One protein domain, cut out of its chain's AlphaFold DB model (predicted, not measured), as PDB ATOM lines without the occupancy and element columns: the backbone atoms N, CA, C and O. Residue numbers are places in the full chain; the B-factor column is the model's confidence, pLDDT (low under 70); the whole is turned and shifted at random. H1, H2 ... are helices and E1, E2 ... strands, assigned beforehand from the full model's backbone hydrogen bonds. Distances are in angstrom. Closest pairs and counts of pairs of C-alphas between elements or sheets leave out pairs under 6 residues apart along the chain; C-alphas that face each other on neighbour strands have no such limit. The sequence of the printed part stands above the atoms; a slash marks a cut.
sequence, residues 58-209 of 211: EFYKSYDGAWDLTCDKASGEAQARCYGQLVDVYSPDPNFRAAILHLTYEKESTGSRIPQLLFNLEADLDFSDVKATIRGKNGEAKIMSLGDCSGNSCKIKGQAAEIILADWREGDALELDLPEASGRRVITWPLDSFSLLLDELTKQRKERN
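This is residues 58 to 209 of the 211 residues of an uncharacterized protein of Cohaesibacter gelatinilyticus (UniProt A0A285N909). A broad, strongly twisted antiparallel sheet, E1 E2 E3 E4 E5 E8, has the two helices H1 and H2 packed on one face and its other face bare, and a smaller antiparallel sheet, E7 E6 E9 E10, is joined to it through H1, which packs on both sheets. The two sheets make a wedge, with E10 nearing E3 at Tyr 90 and Ile 187 and H1 in the opening, while H2 covers E2 and E3. The 152 printed residues have ten named strands and two named helices, in the order E1 to E8, H1, E9, E10, H2; the class is mixed, helices and strands. The whole is compact, with a radius of gyration of the C-alphas of 15.9 A and spans of 47 by 37 by 30 A.

E1, residues 58 to 63, begins at C-alpha 58 (59.752, 98.989, 34.903). E2 is residues 67 to 72, E3 residues 81 to 91, 30.3 A long, E4 residues 97 to 107, 31.3 A, and E5 residues 113 to 121, 25.5 A. E6 is residues 131 to 136, E7 residues 141 to 144 and E8 residues 153 to 157. H1, residues 158 to 170, is 19.1 A long. E9 is residues 171 to 180, 26.0 A, and E10 residues 183 to 190, 23.2 A. H2, residues 194 to 207, is 19.9 A long and ends at C-alpha 207 (63.766, 99.700, 23.792).

E1 to E5 form a meander, each strand the antiparallel neighbour of the one before. N 61 and O 69 of E1 and E2 are 2.9 A apart, N 84 and O 103 of E3 and E4 also 2.9 A. E8, an edge strand, is antiparallel to E5, with N 117 and O 156 at 2.8 A. H2 is on this sheet over E2 and E3, at a height of 8.4 A, and runs along the strands, at 2 degrees to E2 on the local plane; the C-alphas of Cys 82 and Arg 205, the closest of E3 and H2, are 6.3 A apart. H1, on the same face, stands up from the sheet at 46 degrees. H1 is also on the smaller sheet, at a height of 10.4 A, over E7 and E6. In that sheet N 133 and O 175 of E6 and E9 are 2.9 A apart, and N 176 and O 187 of the hairpin E9 and E10 also 2.9 A. H1 and H2 touch only at their ends, opposite ways at a steep tilt of 53 degrees, closest at the C-alphas of Arg 169 and Ser 195, 4.9 A. In H2 every O i to N i+4 pair is within hydrogen-bond range, in H1 8 of 9.

The two C-alphas farthest apart, those of Gly 76 and Asn 138, are 48.6 A apart. The printed part has no cut and no long link. Residues 74 to 79 stand free; residues 74 to 78 have pLDDT under 70, and the mean of the printed part is 89.7.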
ATOM      1  N   GLU A  58      59.530 100.228  35.660       90.25
ATOM      2  CA  GLU A  58      59.752  98.989  34.903       90.25
ATOM      3  C   GLU A  58      61.222  98.575  34.891       90.25
ATOM      4  O   GLU A  58      61.542  97.408  34.679       90.25
ATOM      5  N   PHE A  59      62.122  99.537  35.087       92.75
ATOM      6  CA  PHE A  59      63.551  99.291  35.140       92.75
ATOM      7  C   PHE A  59      64.191 100.181  36.195       92.75
ATOM      8  O   PHE A  59      63.925 101.381  36.244       92.75
ATOM      9  N   TYR A  60      65.059  99.583  37.000       94.81
ATOM     10  CA  TYR A  60      65.908 100.273  37.954       94.81
ATOM     11  C   TYR A  60      67.270  99.588  37.985       94.81
ATOM     12  O   TYR A  60      67.352  98.358  38.065       94.81
ATOM     13  N   LYS A  61      68.339 100.380  37.947       95.75
ATOM     14  CA  LYS A  61      69.700  99.894  38.146       95.75
ATOM     15  C   LYS A  61      70.543 100.970  38.811       95.75
ATOM     16  O   LYS A  61      70.577 102.098  38.332       95.75
ATOM     17  N   SER A  62      71.244 100.582  39.870       94.75
ATOM     18  CA  SER A  62      72.213 101.434  40.553       94.75
ATOM     19  C   SER A  62      73.630 101.161  40.043       94.75
ATOM     20  O   SER A  62      73.973 100.016  39.729       94.75
ATOM     21  N   TYR A  63      74.440 102.211  39.975       92.44
ATOM     22  CA  TYR A  63      75.822 102.239  39.516       92.44
ATOM     23  C   TYR A  63      76.687 102.861  40.614       92.44
ATOM     24  O   TYR A  63      76.470 104.001  41.029       92.44
ATOM     25  N   ASP A  64      77.626 102.067  41.132       81.88
ATOM     26  CA  ASP A  64      78.543 102.411  42.232       81.88
ATOM     27  C   ASP A  64      77.878 102.953  43.508       81.88
ATOM     28  O   ASP A  64      78.529 103.552  44.359       81.88
ATOM     29  N   GLY A  65      76.570 102.728  43.666       75.00
ATOM     30  CA  GLY A  65      75.779 103.233  44.790       75.00
ATOM     31  C   GLY A  65      75.597 104.753  44.813       75.00
ATOM     32  O   GLY A  65      74.994 105.255  45.756       75.00
ATOM     33  N   ALA A  66      76.102 105.470  43.806       83.75
ATOM     34  CA  ALA A  66      75.973 106.919  43.678       83.75
ATOM     35  C   ALA A  66      74.925 107.304  42.631       83.75
ATOM     36  O   ALA A  66      74.165 108.251  42.825       83.75
ATOM     37  N   TRP A  67      74.868 106.556  41.529       93.81
ATOM     38  CA  TRP A  67      73.981 106.863  40.420       93.81
ATOM     39  C   TRP A  67      72.897 105.818  40.247       93.81
ATOM     40  O   TRP A  67      73.166 104.622  40.225       93.81
ATOM     41  N   ASP A  68      71.688 106.283  39.991       95.31
ATOM     42  CA  ASP A  68      70.546 105.452  39.674       95.31
ATOM     43  C   ASP A  68      70.052 105.741  38.258       95.31
ATOM     44  O   ASP A  68      69.963 106.888  37.823       95.31
ATOM     45  N   LEU A  69      69.708 104.682  37.534       96.75
ATOM     46  CA  LEU A  69      68.990 104.735  36.270       96.75
ATOM     47  C   LEU A  69      67.607 104.133  36.475       96.75
ATOM     48  O   LEU A  69      67.489 102.949  36.796       96.75
ATOM     49  N   THR A  70      66.576 104.925  36.207       95.19
ATOM     50  CA  THR A  70      65.179 104.520  36.375       95.19
ATOM     51  C   THR A  70      64.415 104.728  35.078       95.19
ATOM     52  O   THR A  70      64.556 105.768  34.431       95.19
ATOM     53  N   CYS A  71      63.578 103.760  34.704       93.25
ATOM     54  CA  CYS A  71      62.579 103.930  33.659       93.25
ATOM     55  C   CYS A  71      61.184 103.590  34.164       93.25
ATOM     56  O   CYS A  71      60.953 102.509  34.711       93.25
ATOM     57  N   ASP A  72      60.245 104.484  33.880       89.00
ATOM     58  CA  ASP A  72      58.847 104.341  34.256       89.00
ATOM     59  C   ASP A  72      57.967 104.119  33.027       89.00
ATOM     60  O   ASP A  72      58.198 104.699  31.956       89.00
ATOM     61  N   LYS A  73      56.904 103.334  33.212       79.19
ATOM     62  CA  LYS A  73      55.856 103.177  32.208       79.19
ATOM     63  C   LYS A  73      55.027 104.453  32.080       79.19
ATOM     64  O   LYS A  73      54.747 105.138  33.064       79.19
ATOM     65  N   ALA A  74      54.546 104.704  30.867       68.88
ATOM     66  CA  ALA A  74      53.400 105.573  30.654       68.88
ATOM     67  C   ALA A  74      52.171 105.029  31.412       68.88
ATOM     68  O   ALA A  74      51.800 103.865  31.246       68.88
ATOM     69  N   SER A  75      51.520 105.862  32.220       61.75
ATOM     70  CA  SER A  75      50.219 105.556  32.826       61.75
ATOM     71  C   SER A  75      49.276 106.732  32.607       61.75
ATOM     72  O   SER A  75      49.596 107.853  33.000       61.75
ATOM     73  N   GLY A  76      48.119 106.489  31.990       64.81
ATOM     74  CA  GLY A  76      47.211 107.567  31.592       64.81
ATOM     75  C   GLY A  76      47.837 108.452  30.510       64.81
ATOM     76  O   GLY A  76      48.318 107.943  29.503       64.81
ATOM     77  N   GLU A  77      47.840 109.767  30.725       55.84
ATOM     78  CA  GLU A  77      48.406 110.762  29.797       55.84
ATOM     79  C   GLU A  77      49.932 110.932  29.941       55.84
ATOM     80  O   GLU A  77      50.574 111.584  29.114       55.84
ATOM     81  N   ALA A  78      50.540 110.342  30.976       66.19
ATOM     82  CA  ALA A  78      51.967 110.471  31.236       66.19
ATOM     83  C   ALA A  78      52.798 109.698  30.203       66.19
ATOM     84  O   ALA A  78      52.553 108.523  29.940       66.19
ATOM     85  N   GLN A  79      53.839 110.330  29.658       72.94
ATOM     86  CA  GLN A  79      54.778 109.663  28.755       72.94
ATOM     87  C   GLN A  79      55.756 108.769  29.529       72.94
ATOM     88  O   GLN A  79      56.194 109.117  30.630       72.94
ATOM     89  N   ALA A  80      56.134 107.645  28.912       76.94
ATOM     90  CA  ALA A  80      57.237 106.821  29.388       76.94
ATOM     91  C   ALA A  80      58.514 107.666  29.463       76.94
ATOM     92  O   ALA A  80      58.773 108.509  28.597       76.94
ATOM     93  N   ARG A  81      59.309 107.443  30.508       87.56
ATOM     94  CA  ARG A  81      60.535 108.203  30.765       87.56
ATOM     95  C   ARG A  81      61.634 107.273  31.238       87.56
ATOM     96  O   ARG A  81      61.357 106.332  31.968       87.56
ATOM     97  N   CYS A  82      62.862 107.586  30.855       93.19
ATOM     98  CA  CYS A  82      64.065 107.043  31.465       93.19
ATOM     99  C   CYS A  82      64.933 108.219  31.900       93.19
ATOM    100  O   CYS A  82      65.070 109.181  31.138       93.19
ATOM    101  N   TYR A  83      65.493 108.155  33.101       94.25
ATOM    102  CA  TYR A  83      66.313 109.222  33.656       94.25
ATOM    103  C   TYR A  83      67.438 108.663  34.525       94.25
ATOM    104  O   TYR A  83      67.285 107.623  35.165       94.25
ATOM    105  N   GLY A  84      68.565 109.369  34.517       95.94
ATOM    106  CA  GLY A  84      69.640 109.185  35.481       95.94
ATOM    107  C   GLY A  84      69.431 110.117  36.671       95.94
ATOM    108  O   GLY A  84      68.947 111.237  36.502       95.94
ATOM    109  N   GLN A  85      69.794 109.676  37.865       95.75
ATOM    110  CA  GLN A  85      69.728 110.481  39.074       95.75
ATOM    111  C   GLN A  85      70.927 110.200  39.971       95.75
ATOM    112  O   GLN A  85      71.380 109.066  40.070       95.75
ATOM    113  N   LEU A  86      71.385 111.235  40.661       95.12
ATOM    114  CA  LEU A  86      72.268 111.132  41.810       95.12
ATOM    115  C   LEU A  86      71.669 111.956  42.951       95.12
ATOM    116  O   LEU A  86      71.144 113.050  42.728       95.12
ATOM    117  N   VAL A  87      71.716 111.408  44.164       93.69
ATOM    118  CA  VAL A  87      71.325 112.093  45.400       93.69
ATOM    119  C   VAL A  87      72.448 111.914  46.406       93.69
ATOM    120  O   VAL A  87      72.775 110.787  46.766       93.69
ATOM    121  N   ASP A  88      73.007 113.023  46.871       93.25
ATOM    122  CA  ASP A  88      74.091 113.042  47.843       93.25
ATOM    123  C   ASP A  88      73.654 113.822  49.083       93.25
ATOM    124  O   ASP A  88      73.471 115.038  49.025       93.25
ATOM    125  N   VAL A  89      73.452 113.112  50.196       92.19
ATOM    126  CA  VAL A  89      73.188 113.709  51.512       92.19
ATOM    127  C   VAL A  89      74.525 113.883  52.222       92.19
ATOM    128  O   VAL A  89      75.009 112.979  52.904       92.19
ATOM    129  N   TYR A  90      75.120 115.059  52.061       89.69
ATOM    130  CA  TYR A  90      76.469 115.352  52.549       89.69
ATOM    131  C   TYR A  90      76.500 115.940  53.966       89.69
ATOM    132  O   TYR A  90      77.566 116.063  54.569       89.69
ATOM    133  N   SER A  91      75.342 116.299  54.522       88.69
ATOM    134  CA  SER A  91      75.197 116.691  55.923       88.69
ATOM    135  C   SER A  91      73.934 116.040  56.486       88.69
ATOM    136  O   SER A  91      72.843 116.375  56.032       88.69
ATOM    137  N   PRO A  92      74.035 115.077  57.418       84.38
ATOM    138  CA  PRO A  92      72.868 114.473  58.051       84.38
ATOM    139  C   PRO A  92      72.297 115.374  59.165       84.38
ATOM    140  O   PRO A  92      72.754 116.496  59.392       84.38
ATOM    141  N   ASP A  93      71.283 114.867  59.870       78.25
ATOM    142  CA  ASP A  93      70.704 115.491  61.067       78.25
ATOM    143  C   ASP A  93      71.789 115.961  62.068       78.25
ATOM    144  O   ASP A  93      72.786 115.253  62.260       78.25
ATOM    145  N   PRO A  94      71.643 117.148  62.697       82.06
ATOM    146  CA  PRO A  94      70.487 118.059  62.663       82.06
ATOM    147  C   PRO A  94      70.471 119.057  61.496       82.06
ATOM    148  O   PRO A  94      69.480 119.752  61.295       82.06
ATOM    149  N   ASN A  95      71.550 119.144  60.718       83.50
ATOM    150  CA  ASN A  95      71.682 120.113  59.630       83.50
ATOM    151  C   ASN A  95      71.583 119.384  58.293       83.50
ATOM    152  O   ASN A  95      72.571 119.316  57.560       83.50
ATOM    153  N   PHE A  96      70.416 118.795  58.020       86.69
ATOM    154  CA  PHE A  96      70.190 118.034  56.796       86.69
ATOM    155  C   PHE A  96      70.501 118.892  55.564       86.69
ATOM    156  O   PHE A  96      69.939 119.974  55.409       86.69
ATOM    157  N   ARG A  97      71.393 118.404  54.699       90.38
ATOM    158  CA  ARG A  97      71.676 119.001  53.395       90.38
ATOM    159  C   ARG A  97      71.910 117.930  52.349       90.38
ATOM    160  O   ARG A  97      72.641 116.965  52.594       90.38
ATOM    161  N   ALA A  98      71.336 118.150  51.176       92.38
ATOM    162  CA  ALA A  98      71.499 117.303  50.020       92.38
ATOM    163  C   ALA A  98      71.830 118.105  48.759       92.38
ATOM    164  O   ALA A  98      71.525 119.291  48.617       92.38
ATOM    165  N   ALA A  99      72.470 117.422  47.820       93.88
ATOM    166  CA  ALA A  99      72.619 117.861  46.448       93.88
ATOM    167  C   ALA A  99      72.043 116.777  45.535       93.88
ATOM    168  O   ALA A  99      72.247 115.579  45.746       93.88
ATOM    169  N   ILE A 100      71.271 117.202  44.543       94.88
ATOM    170  CA  ILE A 100      70.541 116.309  43.649       94.88
ATOM    171  C   ILE A 100      70.891 116.674  42.219       94.88
ATOM    172  O   ILE A 100      70.894 117.848  41.855       94.88
ATOM    173  N   LEU A 101      71.112 115.662  41.394       95.62
ATOM    174  CA  LEU A 101      71.274 115.815  39.962       95.62
ATOM    175  C   LEU A 101      70.335 114.866  39.231       95.62
ATOM    176  O   LEU A 101      70.321 113.669  39.508       95.62
ATOM    177  N   HIS A 102      69.600 115.389  38.253       96.19
ATOM    178  CA  HIS A 102      68.810 114.601  37.311       96.19
ATOM    179  C   HIS A 102      69.327 114.778  35.887       96.19
ATOM    180  O   HIS A 102      69.500 115.899  35.417       96.19
ATOM    181  N   LEU A 103      69.501 113.659  35.189       96.38
ATOM    182  CA  LEU A 103      69.715 113.587  33.750       96.38
ATOM    183  C   LEU A 103      68.428 113.094  33.087       96.38
ATOM    184  O   LEU A 103      68.056 111.926  33.219       96.38
ATOM    185  N   THR A 104      67.765 113.970  32.340       94.25
ATOM    186  CA  THR A 104      66.571 113.642  31.555       94.25
ATOM    187  C   THR A 104      66.789 113.936  30.074       94.25
ATOM    188  O   THR A 104      67.753 114.592  29.687       94.25
ATOM    189  N   TYR A 105      65.889 113.430  29.228       92.62
ATOM    190  CA  TYR A 105      65.816 113.797  27.815       92.62
ATOM    191  C   TYR A 105      64.436 114.383  27.513       92.62
ATOM    192  O   TYR A 105      63.439 113.654  27.402       92.62
ATOM    193  N   GLU A 106      64.388 115.709  27.415       84.81
ATOM    194  CA  GLU A 106      63.164 116.481  27.209       84.81
ATOM    195  C   GLU A 106      62.803 116.536  25.732       84.81
ATOM    196  O   GLU A 106      63.673 116.727  24.886       84.81
ATOM    197  N   LYS A 107      61.512 116.393  25.428       84.69
ATOM    198  CA  LYS A 107      61.003 116.515  24.062       84.69
ATOM    199  C   LYS A 107      60.884 117.990  23.686       84.69
ATOM    200  O   LYS A 107      60.154 118.734  24.334       84.69
ATOM    201  N   GLU A 108      61.564 118.384  22.621       82.06
ATOM    202  CA  GLU A 108      61.446 119.706  22.016       82.06
ATOM    203  C   GLU A 108      60.212 119.797  21.108       82.06
ATOM    204  O   GLU A 108      59.607 118.790  20.722       82.06
ATOM    205  N   SER A 109      59.845 121.021  20.722       77.31
ATOM    206  CA  SER A 109      58.719 121.292  19.811       77.31
ATOM    207  C   SER A 109      58.868 120.606  18.446       77.31
ATOM    208  O   SER A 109      57.875 120.232  17.828       77.31
ATOM    209  N   THR A 110      60.107 120.372  18.006       76.25
ATOM    210  CA  THR A 110      60.463 119.643  16.776       76.25
ATOM    211  C   THR A 110      60.267 118.128  16.882       76.25
ATOM    212  O   THR A 110      60.436 117.410  15.900       76.25
ATOM    213  N   GLY A 111      59.939 117.618  18.070       76.38
ATOM    214  CA  GLY A 111      59.758 116.196  18.342       76.38
ATOM    215  C   GLY A 111      61.036 115.446  18.717       76.38
ATOM    216  O   GLY A 111      60.923 114.332  19.223       76.38
ATOM    217  N   SER A 112      62.214 116.051  18.534       81.56
ATOM    218  CA  SER A 112      63.493 115.494  19.000       81.56
ATOM    219  C   SER A 112      63.599 115.588  20.520       81.56
ATOM    220  O   SER A 112      63.087 116.546  21.104       81.56
ATOM    221  N   ARG A 113      64.273 114.636  21.175       87.88
ATOM    222  CA  ARG A 113      64.592 114.763  22.601       87.88
ATOM    223  C   ARG A 113      66.051 115.129  22.817       87.88
ATOM    224  O   ARG A 113      66.944 114.445  22.326       87.88
ATOM    225  N   ILE A 114      66.281 116.172  23.604       91.81
ATOM    226  CA  ILE A 114      67.622 116.672  23.926       91.81
ATOM    227  C   ILE A 114      67.949 116.415  25.399       91.81
ATOM    228  O   ILE A 114      67.032 116.410  26.230       91.81
ATOM    229  N   PRO A 115      69.226 116.198  25.755       94.75
ATOM    230  CA  PRO A 115      69.597 116.003  27.145       94.75
ATOM    231  C   PRO A 115      69.365 117.274  27.965       94.75
ATOM    232  O   PRO A 115      69.533 118.403  27.494       94.75
ATOM    233  N   GLN A 116      69.002 117.060  29.221       94.69
ATOM    234  CA  GLN A 116      68.854 118.073  30.249       94.69
ATOM    235  C   GLN A 116      69.511 117.567  31.531       94.69
ATOM    236  O   GLN A 116      69.189 116.482  32.010       94.69
ATOM    237  N   LEU A 117      70.383 118.390  32.101       95.06
ATOM    238  CA  LEU A 117      70.910 118.239  33.449       95.06
ATOM    239  C   LEU A 117      70.186 119.235  34.355       95.06
ATOM    240  O   LEU A 117      70.115 120.424  34.040       95.06
ATOM    241  N   LEU A 118      69.628 118.748  35.457       94.81
ATOM    242  CA  LEU A 118      69.000 119.566  36.486       94.81
ATOM    243  C   LEU A 118      69.700 119.305  37.815       94.81
ATOM    244  O   LEU A 118      69.538 118.234  38.395       94.81
ATOM    245  N   PHE A 119      70.454 120.289  38.287       95.12
ATOM    246  CA  PHE A 119      71.071 120.284  39.602       95.12
ATOM    247  C   PHE A 119      70.170 121.032  40.582       95.12
ATOM    248  O   PHE A 119      69.658 122.100  40.256       95.12
ATOM    249  N   ASN A 120      70.005 120.498  41.786       94.44
ATOM    250  CA  ASN A 120      69.315 121.166  42.880       94.44
ATOM    251  C   ASN A 120      70.162 121.084  44.147       94.44
ATOM    252  O   ASN A 120      70.721 120.032  44.462       94.44
ATOM    253  N   LEU A 121      70.220 122.198  44.860       92.00
ATOM    254  CA  LEU A 121      70.841 122.344  46.168       92.00
ATOM    255  C   LEU A 121      69.781 122.762  47.188       92.00
ATOM    256  O   LEU A 121      68.647 123.115  46.842       92.00
ATOM    257  N   GLU A 122      70.174 122.753  48.455       90.19
ATOM    258  CA  GLU A 122      69.372 123.327  49.530       90.19
ATOM    259  C   GLU A 122      69.037 124.802  49.278       90.19
ATOM    260  O   GLU A 122      69.781 125.529  48.621       90.19
ATOM    261  N   ALA A 123      67.888 125.240  49.793       85.12
ATOM    262  CA  ALA A 123      67.288 126.538  49.472       85.12
ATOM    263  C   ALA A 123      68.133 127.761  49.868       85.12
ATOM    264  O   ALA A 123      67.899 128.851  49.353       85.12
ATOM    265  N   ASP A 124      69.083 127.595  50.786       88.25
ATOM    266  CA  ASP A 124      69.991 128.644  51.246       88.25
ATOM    267  C   ASP A 124      71.312 128.706  50.460       88.25
ATOM    268  O   ASP A 124      72.162 129.538  50.771       88.25
ATOM    269  N   LEU A 125      71.491 127.847  49.451       89.50
ATOM    270  CA  LEU A 125      72.658 127.830  48.573       89.50
ATOM    271  C   LEU A 125      72.342 128.443  47.208       89.50
ATOM    272  O   LEU A 125      71.253 128.264  46.663       89.50
ATOM    273  N   ASP A 126      73.335 129.113  46.629       90.88
ATOM    274  CA  ASP A 126      73.250 129.703  45.295       90.88
ATOM    275  C   ASP A 126      74.339 129.128  44.382       90.88
ATOM    276  O   ASP A 126      75.522 129.102  44.732       90.88
ATOM    277  N   PHE A 127      73.944 128.660  43.197       91.75
ATOM    278  CA  PHE A 127      74.864 128.121  42.196       91.75
ATOM    279  C   PHE A 127      75.878 129.143  41.674       91.75
ATOM    280  O   PHE A 127      76.941 128.728  41.212       91.75
ATOM    281  N   SER A 128      75.609 130.446  41.789       90.19
ATOM    282  CA  SER A 128      76.566 131.499  41.425       90.19
ATOM    283  C   SER A 128      77.846 131.473  42.276       90.19
ATOM    284  O   SER A 128      78.898 131.918  41.813       90.19
ATOM    285  N   ASP A 129      77.793 130.871  43.468       90.88
ATOM    286  CA  ASP A 129      78.927 130.710  44.389       90.88
ATOM    287  C   ASP A 129      79.541 129.290  44.377       90.88
ATOM    288  O   ASP A 129      80.499 128.988  45.114       90.88
ATOM    289  N   VAL A 130      79.000 128.401  43.537       92.69
ATOM    290  CA  VAL A 130      79.429 127.004  43.407       92.69
ATOM    291  C   VAL A 130      80.473 126.869  42.310       92.69
ATOM    292  O   VAL A 130      80.310 127.355  41.193       92.69
ATOM    293  N   LYS A 131      81.551 126.136  42.606       93.31
ATOM    294  CA  LYS A 131      82.547 125.761  41.594       93.31
ATOM    295  C   LYS A 131      82.431 124.277  41.294       93.31
ATOM    296  O   LYS A 131      82.599 123.456  42.190       93.31
ATOM    297  N   ALA A 132      82.181 123.948  40.031       94.88
ATOM    298  CA  ALA A 132      82.162 122.578  39.543       94.88
ATOM    299  C   ALA A 132      83.477 122.251  38.824       94.88
ATOM    300  O   ALA A 132      83.907 122.982  37.930       94.88
ATOM    301  N   THR A 133      84.121 121.151  39.207       96.44
ATOM    302  CA  THR A 133      85.373 120.682  38.601       96.44
ATOM    303  C   THR A 133      85.264 119.209  38.253       96.44
ATOM    304  O   THR A 133      84.940 118.392  39.104       96.44
ATOM    305  N   ILE A 134      85.579 118.854  37.013       95.44
ATOM    306  CA  ILE A 134      85.698 117.463  36.580       95.44
ATOM    307  C   ILE A 134      87.162 117.056  36.734       95.44
ATOM    308  O   ILE A 134      88.056 117.709  36.188       95.44
ATOM    309  N   ARG A 135      87.410 115.989  37.489       95.06
ATOM    310  CA  ARG A 135      88.719 115.344  37.614       95.06
ATOM    311  C   ARG A 135      88.843 114.266  36.548       95.06
ATOM    312  O   ARG A 135      87.968 113.414  36.439       95.06
ATOM    313  N   GLY A 136      89.910 114.315  35.760       88.56
ATOM    314  CA  GLY A 136      90.247 113.297  34.769       88.56
ATOM    315  C   GLY A 136      91.189 112.223  35.320       88.56
ATOM    316  O   GLY A 136      91.885 112.441  36.313       88.56
ATOM    317  N   LYS A 137      91.286 111.109  34.589       77.44
ATOM    318  CA  LYS A 137      92.087 109.905  34.911       77.44
ATOM    319  C   LYS A 137      93.563 110.139  35.199       77.44
ATOM    320  O   LYS A 137      94.190 109.395  35.948       77.44
ATOM    321  N   ASN A 138      94.118 111.198  34.624       82.50
ATOM    322  CA  ASN A 138      95.535 111.535  34.745       82.50
ATOM    323  C   ASN A 138      95.801 112.628  35.796       82.50
ATOM    324  O   ASN A 138      96.886 113.205  35.821       82.50
ATOM    325  N   GLY A 139      94.814 112.951  36.639       80.69
ATOM    326  CA  GLY A 139      94.894 114.052  37.606       80.69
ATOM    327  C   GLY A 139      94.639 115.437  37.001       80.69
ATOM    328  O   GLY A 139      94.766 116.446  37.696       80.69
ATOM    329  N   GLU A 140      94.261 115.500  35.722       88.75
ATOM    330  CA  GLU A 140      93.815 116.733  35.075       88.75
ATOM    331  C   GLU A 140      92.513 117.237  35.707       88.75
ATOM    332  O   GLU A 140      91.680 116.460  36.174       88.75
ATOM    333  N   ALA A 141      92.338 118.556  35.731       91.50
ATOM    334  CA  ALA A 141      91.167 119.198  36.306       91.50
ATOM    335  C   ALA A 141      90.571 120.170  35.293       91.50
ATOM    336  O   ALA A 141      91.241 121.106  34.853       91.50
ATOM    337  N   LYS A 142      89.304 119.961  34.946       93.12
ATOM    338  CA  LYS A 142      88.554 120.826  34.041       93.12
ATOM    339  C   LYS A 142      87.472 121.554  34.824       93.12
ATOM    340  O   LYS A 142      86.599 120.921  35.409       93.12
ATOM    341  N   ILE A 143      87.517 122.885  34.821       90.69
ATOM    342  CA  ILE A 143      86.430 123.689  35.385       90.69
ATOM    343  C   ILE A 143      85.213 123.520  34.480       90.69
ATOM    344  O   ILE A 143      85.268 123.801  33.280       90.69
ATOM    345  N   MET A 144      84.119 123.053  35.065       88.75
ATOM    346  CA  MET A 144      82.838 122.934  34.396       88.75
ATOM    347  C   MET A 144      82.104 124.268  34.514       88.75
ATOM    348  O   MET A 144      81.893 124.784  35.611       88.75
ATOM    349  N   SER A 145      81.707 124.833  33.375       81.38
ATOM    350  CA  SER A 145      80.833 126.002  33.378       81.38
ATOM    351  C   SER A 145      79.417 125.561  33.735       81.38
ATOM    352  O   SER A 145      78.812 124.767  33.016       81.38
ATOM    353  N   LEU A 146      78.887 126.095  34.834       81.31
ATOM    354  CA  LEU A 146      77.476 125.958  35.197       81.31
ATOM    355  C   LEU A 146      76.592 127.001  34.481       81.31
ATOM    356  O   LEU A 146      75.401 127.067  34.746       81.31
ATOM    357  N   GLY A 147      77.142 127.789  33.547       71.75
ATOM    358  CA  GLY A 147      76.427 128.883  32.877       71.75
ATOM    359  C   GLY A 147      76.023 130.009  33.837       71.75
ATOM    360  O   GLY A 147      76.637 130.178  34.886       71.75
ATOM    361  N   ASP A 148      74.962 130.748  33.491       78.06
ATOM    362  CA  ASP A 148      74.380 131.826  34.317       78.06
ATOM    363  C   ASP A 148      73.449 131.284  35.421       78.06
ATOM    364  O   ASP A 148      72.425 131.884  35.763       78.06
ATOM    365  N   CYS A 149      73.753 130.094  35.945       86.81
ATOM    366  CA  CYS A 149      72.951 129.492  36.997       86.81
ATOM    367  C   CYS A 149      72.988 130.352  38.265       86.81
ATOM    368  O   CYS A 149      74.052 130.658  38.797       86.81
ATOM    369  N   SER A 150      71.801 130.714  38.743       86.56
ATOM    370  CA  SER A 150      71.574 131.475  39.973       86.56
ATOM    371  C   SER A 150      70.459 130.826  40.787       86.56
ATOM    372  O   SER A 150      69.629 130.084  40.251       86.56
ATOM    373  N   GLY A 151      70.447 131.082  42.093       91.69
ATOM    374  CA  GLY A 151      69.588 130.380  43.040       91.69
ATOM    375  C   GLY A 151      70.007 128.923  43.252       91.69
ATOM    376  O   GLY A 151      71.105 128.503  42.888       91.69
ATOM    377  N   ASN A 152      69.115 128.129  43.840       92.25
ATOM    378  CA  ASN A 152      69.407 126.761  44.276       92.25
ATOM    379  C   ASN A 152      69.066 125.674  43.241       92.25
ATOM    380  O   ASN A 152      69.117 124.483  43.556       92.25
ATOM    381  N   SER A 153      68.692 126.051  42.017       93.00
ATOM    382  CA  SER A 153      68.363 125.120  40.936       93.00
ATOM    383  C   SER A 153      69.039 125.559  39.642       93.00
ATOM    384  O   SER A 153      68.847 126.681  39.181       93.00
ATOM    385  N   CYS A 154      69.832 124.672  39.048       93.44
ATOM    386  CA  CYS A 154      70.594 124.941  37.838       93.44
ATOM    387  C   CYS A 154      70.199 123.960  36.740       93.44
ATOM    388  O   CYS A 154      70.281 122.742  36.902       93.44
ATOM    389  N   LYS A 155      69.766 124.499  35.602       93.12
ATOM    390  CA  LYS A 155      69.223 123.723  34.492       93.12
ATOM    391  C   LYS A 155      70.034 123.965  33.228       93.12
ATOM    392  O   LYS A 155      70.008 125.056  32.671       93.12
ATOM    393  N   ILE A 156      70.680 122.913  32.736       93.25
ATOM    394  CA  ILE A 156      71.529 122.940  31.542       93.25
ATOM    395  C   ILE A 156      70.925 122.001  30.497       93.25
ATOM    396  O   ILE A 156      70.529 120.883  30.818       93.25
ATOM    397  N   LYS A 157      70.810 122.448  29.245       92.75
ATOM    398  CA  LYS A 157      70.094 121.730  28.179       92.75
ATOM    399  C   LYS A 157      70.868 121.692  26.867       92.75
ATOM    400  O   LYS A 157      71.717 122.546  26.615       92.75
ATOM    401  N   GLY A 158      70.493 120.751  26.001       91.94
ATOM    402  CA  GLY A 158      70.934 120.707  24.608       91.94
ATOM    403  C   GLY A 158      72.446 120.573  24.494       91.94
ATOM    404  O   GLY A 158      73.055 119.829  25.258       91.94
ATOM    405  N   GLN A 159      73.053 121.327  23.579       91.81
ATOM    406  CA  GLN A 159      74.484 121.229  23.284       91.81
ATOM    407  C   GLN A 159      75.378 121.444  24.518       91.81
ATOM    408  O   GLN A 159      76.377 120.750  24.679       91.81
ATOM    409  N   ALA A 160      75.016 122.360  25.423       91.75
ATOM    410  CA  ALA A 160      75.780 122.575  26.653       91.75
ATOM    411  C   ALA A 160      75.759 121.331  27.556       91.75
ATOM    412  O   ALA A 160      76.795 120.926  28.081       91.75
ATOM    413  N   ALA A 161      74.596 120.682  27.684       94.06
ATOM    414  CA  ALA A 161      74.478 119.427  28.416       94.06
ATOM    415  C   ALA A 161      75.244 118.294  27.716       94.06
ATOM    416  O   ALA A 161      75.902 117.512  28.388       94.06
ATOM    417  N   GLU A 162      75.218 118.217  26.383       94.25
ATOM    418  CA  GLU A 162      75.985 117.219  25.619       94.25
ATOM    419  C   GLU A 162      77.495 117.335  25.847       94.25
ATOM    420  O   GLU A 162      78.154 116.317  26.044       94.25
ATOM    421  N   ILE A 163      78.030 118.559  25.877       93.12
ATOM    422  CA  ILE A 163      79.450 118.811  26.161       93.12
ATOM    423  C   ILE A 163      79.811 118.320  27.567       93.12
ATOM    424  O   ILE A 163      80.790 117.597  27.730       93.12
ATOM    425  N   ILE A 164      78.995 118.652  28.571       93.81
ATOM    426  CA  ILE A 164      79.204 118.193  29.952       93.81
ATOM    427  C   ILE A 164      79.147 116.665  30.041       93.81
ATOM    428  O   ILE A 164      80.003 116.047  30.667       93.81
ATOM    429  N   LEU A 165      78.156 116.040  29.401       95.25
ATOM    430  CA  LEU A 165      78.006 114.583  29.389       95.25
ATOM    431  C   LEU A 165      79.197 113.890  28.714       95.25
ATOM    432  O   LEU A 165      79.584 112.804  29.143       95.25
ATOM    433  N   ALA A 166      79.769 114.498  27.673       93.94
ATOM    434  CA  ALA A 166      80.984 114.008  27.036       93.94
ATOM    435  C   ALA A 166      82.189 114.106  27.981       93.94
ATOM    436  O   ALA A 166      82.928 113.134  28.115       93.94
ATOM    437  N   ASP A 167      82.343 115.220  28.700       93.12
ATOM    438  CA  ASP A 167      83.409 115.361  29.696       93.12
ATOM    439  C   ASP A 167      83.260 114.352  30.846       93.12
ATOM    440  O   ASP A 167      84.248 113.783  31.305       93.12
ATOM    441  N   TRP A 168      82.032 114.084  31.300       94.25
ATOM    442  CA  TRP A 168      81.784 113.128  32.382       94.25
ATOM    443  C   TRP A 168      82.041 111.676  31.994       94.25
ATOM    444  O   TRP A 168      82.342 110.870  32.866       94.25
ATOM    445  N   ARG A 169      81.940 111.323  30.707       93.75
ATOM    446  CA  ARG A 169      82.313 109.977  30.238       93.75
ATOM    447  C   ARG A 169      83.800 109.685  30.413       93.75
ATOM    448  O   ARG A 169      84.166 108.538  30.659       93.75
ATOM    449  N   GLU A 170      84.632 110.711  30.274       91.75
ATOM    450  CA  GLU A 170      86.089 110.596  30.354       91.75
ATOM    451  C   GLU A 170      86.638 110.930  31.754       91.75
ATOM    452  O   GLU A 170      87.797 110.633  32.056       91.75
ATOM    453  N   GLY A 171      85.812 111.545  32.605       92.56
ATOM    454  CA  GLY A 171      86.148 111.914  33.976       92.56
ATOM    455  C   GLY A 171      86.076 110.752  34.969       92.56
ATOM    456  O   GLY A 171      85.363 109.775  34.763       92.56
ATOM    457  N   ASP A 172      86.787 110.913  36.082       94.25
ATOM    458  CA  ASP A 172      86.754 110.015  37.244       94.25
ATOM    459  C   ASP A 172      85.836 110.537  38.342       94.25
ATOM    460  O   ASP A 172      85.196 109.764  39.053       94.25
ATOM    461  N   ALA A 173      85.754 111.859  38.494       95.25
ATOM    462  CA  ALA A 173      84.912 112.471  39.509       95.25
ATOM    463  C   ALA A 173      84.438 113.872  39.114       95.25
ATOM    464  O   ALA A 173      85.153 114.624  38.450       95.25
ATOM    465  N   LEU A 174      83.250 114.240  39.589       95.19
ATOM    466  CA  LEU A 174      82.761 115.613  39.630       95.19
ATOM    467  C   LEU A 174      82.872 116.134  41.062       95.19
ATOM    468  O   LEU A 174      82.251 115.603  41.976       95.19
ATOM    469  N   GLU A 175      83.642 117.194  41.253       96.00
ATOM    470  CA  GLU A 175      83.737 117.925  42.510       96.00
ATOM    471  C   GLU A 175      82.855 119.170  42.462       96.00
ATOM    472  O   GLU A 175      82.970 119.983  41.539       96.00
ATOM    473  N   LEU A 176      82.007 119.337  43.477       95.06
ATOM    474  CA  LEU A 176      81.250 120.560  43.717       95.06
ATOM    475  C   LEU A 176      81.761 121.204  45.002       95.06
ATOM    476  O   LEU A 176      81.648 120.635  46.084       95.06
ATOM    477  N   ASP A 177      82.335 122.391  44.867       95.31
ATOM    478  CA  ASP A 177      82.795 123.213  45.978       95.31
ATOM    479  C   ASP A 177      81.677 124.189  46.372       95.31
ATOM    480  O   ASP A 177      81.402 125.156  45.652       95.31
ATOM    481  N   LEU A 178      81.012 123.889  47.487       93.19
ATOM    482  CA  LEU A 178      79.807 124.536  47.993       93.19
ATOM    483  C   LEU A 178      80.142 125.578  49.076       93.19
ATOM    484  O   LEU A 178      80.944 125.291  49.976       93.19
ATOM    485  N   PRO A 179      79.522 126.772  49.045       88.75
ATOM    486  CA  PRO A 179      79.611 127.724  50.146       88.75
ATOM    487  C   PRO A 179      78.764 127.244  51.335       88.75
ATOM    488  O   PRO A 179      77.602 126.900  51.178       88.75
ATOM    489  N   GLU A 180      79.314 127.245  52.545       84.25
ATOM    490  CA  GLU A 180      78.574 126.952  53.776       84.25
ATOM    491  C   GLU A 180      78.892 127.987  54.863       84.25
ATOM    492  O   GLU A 180      79.928 128.648  54.845       84.25
ATOM    493  N   ALA A 181      78.042 128.090  55.889       81.44
ATOM    494  CA  ALA A 181      78.272 129.014  57.006       81.44
ATOM    495  C   ALA A 181      79.618 128.787  57.731       81.44
ATOM    496  O   ALA A 181      80.185 129.719  58.296       81.44
ATOM    497  N   SER A 182      80.137 127.553  57.716       82.75
ATOM    498  CA  SER A 182      81.410 127.182  58.351       82.75
ATOM    499  C   SER A 182      82.638 127.318  57.440       82.75
ATOM    500  O   SER A 182      83.758 127.067  57.884       82.75
ATOM    501  N   GLY A 183      82.452 127.717  56.178       88.00
ATOM    502  CA  GLY A 183      83.515 127.801  55.183       88.00
ATOM    503  C   GLY A 183      83.082 127.214  53.847       88.00
ATOM    504  O   GLY A 183      81.993 127.486  53.359       88.00
ATOM    505  N   ARG A 184      83.951 126.424  53.223       91.50
ATOM    506  CA  ARG A 184      83.635 125.743  51.965       91.50
ATOM    507  C   ARG A 184      83.678 124.239  52.156       91.50
ATOM    508  O   ARG A 184      84.524 123.737  52.899       91.50
ATOM    509  N   ARG A 185      82.778 123.532  51.482       92.12
ATOM    510  CA  ARG A 185      82.712 122.073  51.489       92.12
ATOM    511  C   ARG A 185      82.802 121.558  50.066       92.12
ATOM    512  O   ARG A 185      82.019 121.957  49.217       92.12
ATOM    513  N   VAL A 186      83.717 120.623  49.834       95.25
ATOM    514  CA  VAL A 186      83.791 119.900  48.565       95.25
ATOM    515  C   VAL A 186      83.042 118.583  48.714       95.25
ATOM    516  O   VAL A 186      83.377 117.787  49.591       95.25
ATOM    517  N   ILE A 187      82.042 118.366  47.865       94.62
ATOM    518  CA  ILE A 187      81.422 117.054  47.659       94.62
ATOM    519  C   ILE A 187      81.930 116.462  46.346       94.62
ATOM    520  O   ILE A 187      82.250 117.197  45.409       94.62
ATOM    521  N   THR A 188      82.042 115.137  46.286       95.00
ATOM    522  CA  THR A 188      82.665 114.434  45.161       95.00
ATOM    523  C   THR A 188      81.763 113.309  44.691       95.00
ATOM    524  O   THR A 188      81.471 112.381  45.442       95.00
ATOM    525  N   TRP A 189      81.350 113.375  43.431       94.81
ATOM    526  CA  TRP A 189      80.523 112.362  42.792       94.81
ATOM    527  C   TRP A 189      81.380 111.507  41.862       94.81
ATOM    528  O   TRP A 189      82.021 112.065  40.968       94.81
ATOM    529  N   PRO A 190      81.415 110.175  42.042       94.31
ATOM    530  CA  PRO A 190      82.209 109.300  41.190       94.31
ATOM    531  C   PRO A 190      81.622 109.246  39.777       94.31
ATOM    532  O   PRO A 190      80.403 109.216  39.609       94.31
ATOM    533  N   LEU A 191      82.482 109.208  38.763       94.81
ATOM    534  CA  LEU A 191      82.106 109.123  37.348       94.81
ATOM    535  C   LEU A 191      82.568 107.818  36.676       94.81
ATOM    536  O   LEU A 191      82.237 107.597  35.514       94.81
ATOM    537  N   ASP A 192      83.226 106.913  37.408       91.19
ATOM    538  CA  ASP A 192      83.749 105.636  36.890       91.19
ATOM    539  C   ASP A 192      82.706 104.836  36.086       91.19
ATOM    540  O   ASP A 192      82.963 104.391  34.964       91.19
ATOM    541  N   SER A 193      81.490 104.692  36.627       92.44
ATOM    542  CA  SER A 193      80.380 104.008  35.948       92.44
ATOM    543  C   SER A 193      79.500 104.918  35.086       92.44
ATOM    544  O   SER A 193      78.503 104.448  34.529       92.44
ATOM    545  N   PHE A 194      79.823 106.206  34.942       94.94
ATOM    546  CA  PHE A 194      78.950 107.158  34.254       94.94
ATOM    547  C   PHE A 194      78.756 106.804  32.775       94.94
ATOM    548  O   PHE A 194      77.633 106.855  32.270       94.94
ATOM    549  N   SER A 195      79.811 106.351  32.085       94.88
ATOM    550  CA  SER A 195      79.666 105.897  30.694       94.88
ATOM    551  C   SER A 195      78.725 104.693  30.578       94.88
ATOM    552  O   SER A 195      77.867 104.677  29.698       94.88
ATOM    553  N   LEU A 196      78.824 103.720  31.495       95.69
ATOM    554  CA  LEU A 196      77.935 102.552  31.517       95.69
ATOM    555  C   LEU A 196      76.480 102.952  31.789       95.69
ATOM    556  O   LEU A 196      75.564 102.421  31.159       95.69
ATOM    557  N   LEU A 197      76.267 103.902  32.705       96.44
ATOM    558  CA  LEU A 197      74.947 104.465  32.970       96.44
ATOM    559  C   LEU A 197      74.369 105.129  31.720       96.44
ATOM    560  O   LEU A 197      73.207 104.892  31.394       96.44
ATOM    561  N   LEU A 198      75.160 105.935  31.011       95.88
ATOM    562  CA  LEU A 198      74.703 106.679  29.838       95.88
ATOM    563  C   LEU A 198      74.421 105.760  28.637       95.88
ATOM    564  O   LEU A 198      73.460 105.983  27.890       95.88
ATOM    565  N   ASP A 199      75.207 104.695  28.482       96.88
ATOM    566  CA  ASP A 199      74.975 103.647  27.486       96.88
ATOM    567  C   ASP A 199      73.683 102.872  27.783       96.88
ATOM    568  O   ASP A 199      72.841 102.708  26.894       96.88
ATOM    569  N   GLU A 200      73.469 102.454  29.037       97.12
ATOM    570  CA  GLU A 200      72.236 101.765  29.431       97.12
ATOM    571  C   GLU A 200      71.025 102.699  29.333       97.12
ATOM    572  O   GLU A 200      69.986 102.284  28.831       97.12
ATOM    573  N   LEU A 201      71.149 103.976  29.710       95.69
ATOM    574  CA  LEU A 201      70.086 104.967  29.526       95.69
ATOM    575  C   LEU A 201      69.701 105.076  28.049       95.69
ATOM    576  O   LEU A 201      68.520 105.037  27.704       95.69
ATOM    577  N   THR A 202      70.688 105.153  27.155       94.62
ATOM    578  CA  THR A 202      70.444 105.195  25.710       94.62
ATOM    579  C   THR A 202      69.749 103.922  25.227       94.62
ATOM    580  O   THR A 202      68.774 103.998  24.476       94.62
ATOM    581  N   LYS A 203      70.200 102.747  25.675       95.88
ATOM    582  CA  LYS A 203      69.584 101.456  25.348       95.88
ATOM    583  C   LYS A 203      68.135 101.366  25.838       95.88
ATOM    584  O   LYS A 203      67.247 101.080  25.037       95.88
ATOM    585  N   GLN A 204      67.872 101.685  27.103       94.50
ATOM    586  CA  GLN A 204      66.531 101.627  27.691       94.50
ATOM    587  C   GLN A 204      65.557 102.605  27.010       94.50
ATOM    588  O   GLN A 204      64.369 102.299  26.868       94.50
ATOM    589  N   ARG A 205      66.052 103.761  26.537       92.06
ATOM    590  CA  ARG A 205      65.270 104.707  25.727       92.06
ATOM    591  C   ARG A 205      64.936 104.160  24.338       92.06
ATOM    592  O   ARG A 205      63.811 104.357  23.880       92.06
ATOM    593  N   LYS A 206      65.870 103.452  23.687       92.12
ATOM    594  CA  LYS A 206      65.632 102.765  22.399       92.12
ATOM    595  C   LYS A 206      64.578 101.673  22.532       92.12
ATOM    596  O   LYS A 206      63.624 101.670  21.765       92.12
ATOM    597  N   GLU A 207      64.708 100.805  23.532       91.94
ATOM    598  CA  GLU A 207      63.766  99.700  23.792       91.94
ATOM    599  C   GLU A 207      62.324 100.186  24.014       91.94
ATOM    600  O   GLU A 207      61.370  99.468  23.724       91.94
ATOM    601  N   ARG A 208      62.159 101.427  24.487       89.38
ATOM    602  CA  ARG A 208      60.859 102.062  24.753       89.38
ATOM    603  C   ARG A 208      60.411 103.055  23.681       89.38
ATOM    604  O   ARG A 208      59.382 103.697  23.869       89.38
ATOM    605  N   ASN A 209      61.149 103.196  22.578       87.75
ATOM    606  CA  ASN A 209      60.860 104.152  21.501       87.75
ATOM    607  C   ASN A 209      60.725 105.617  21.983       87.75
ATOM    608  O   ASN A 209      59.847 106.351  21.529       87.75
TER     609      ASN A 209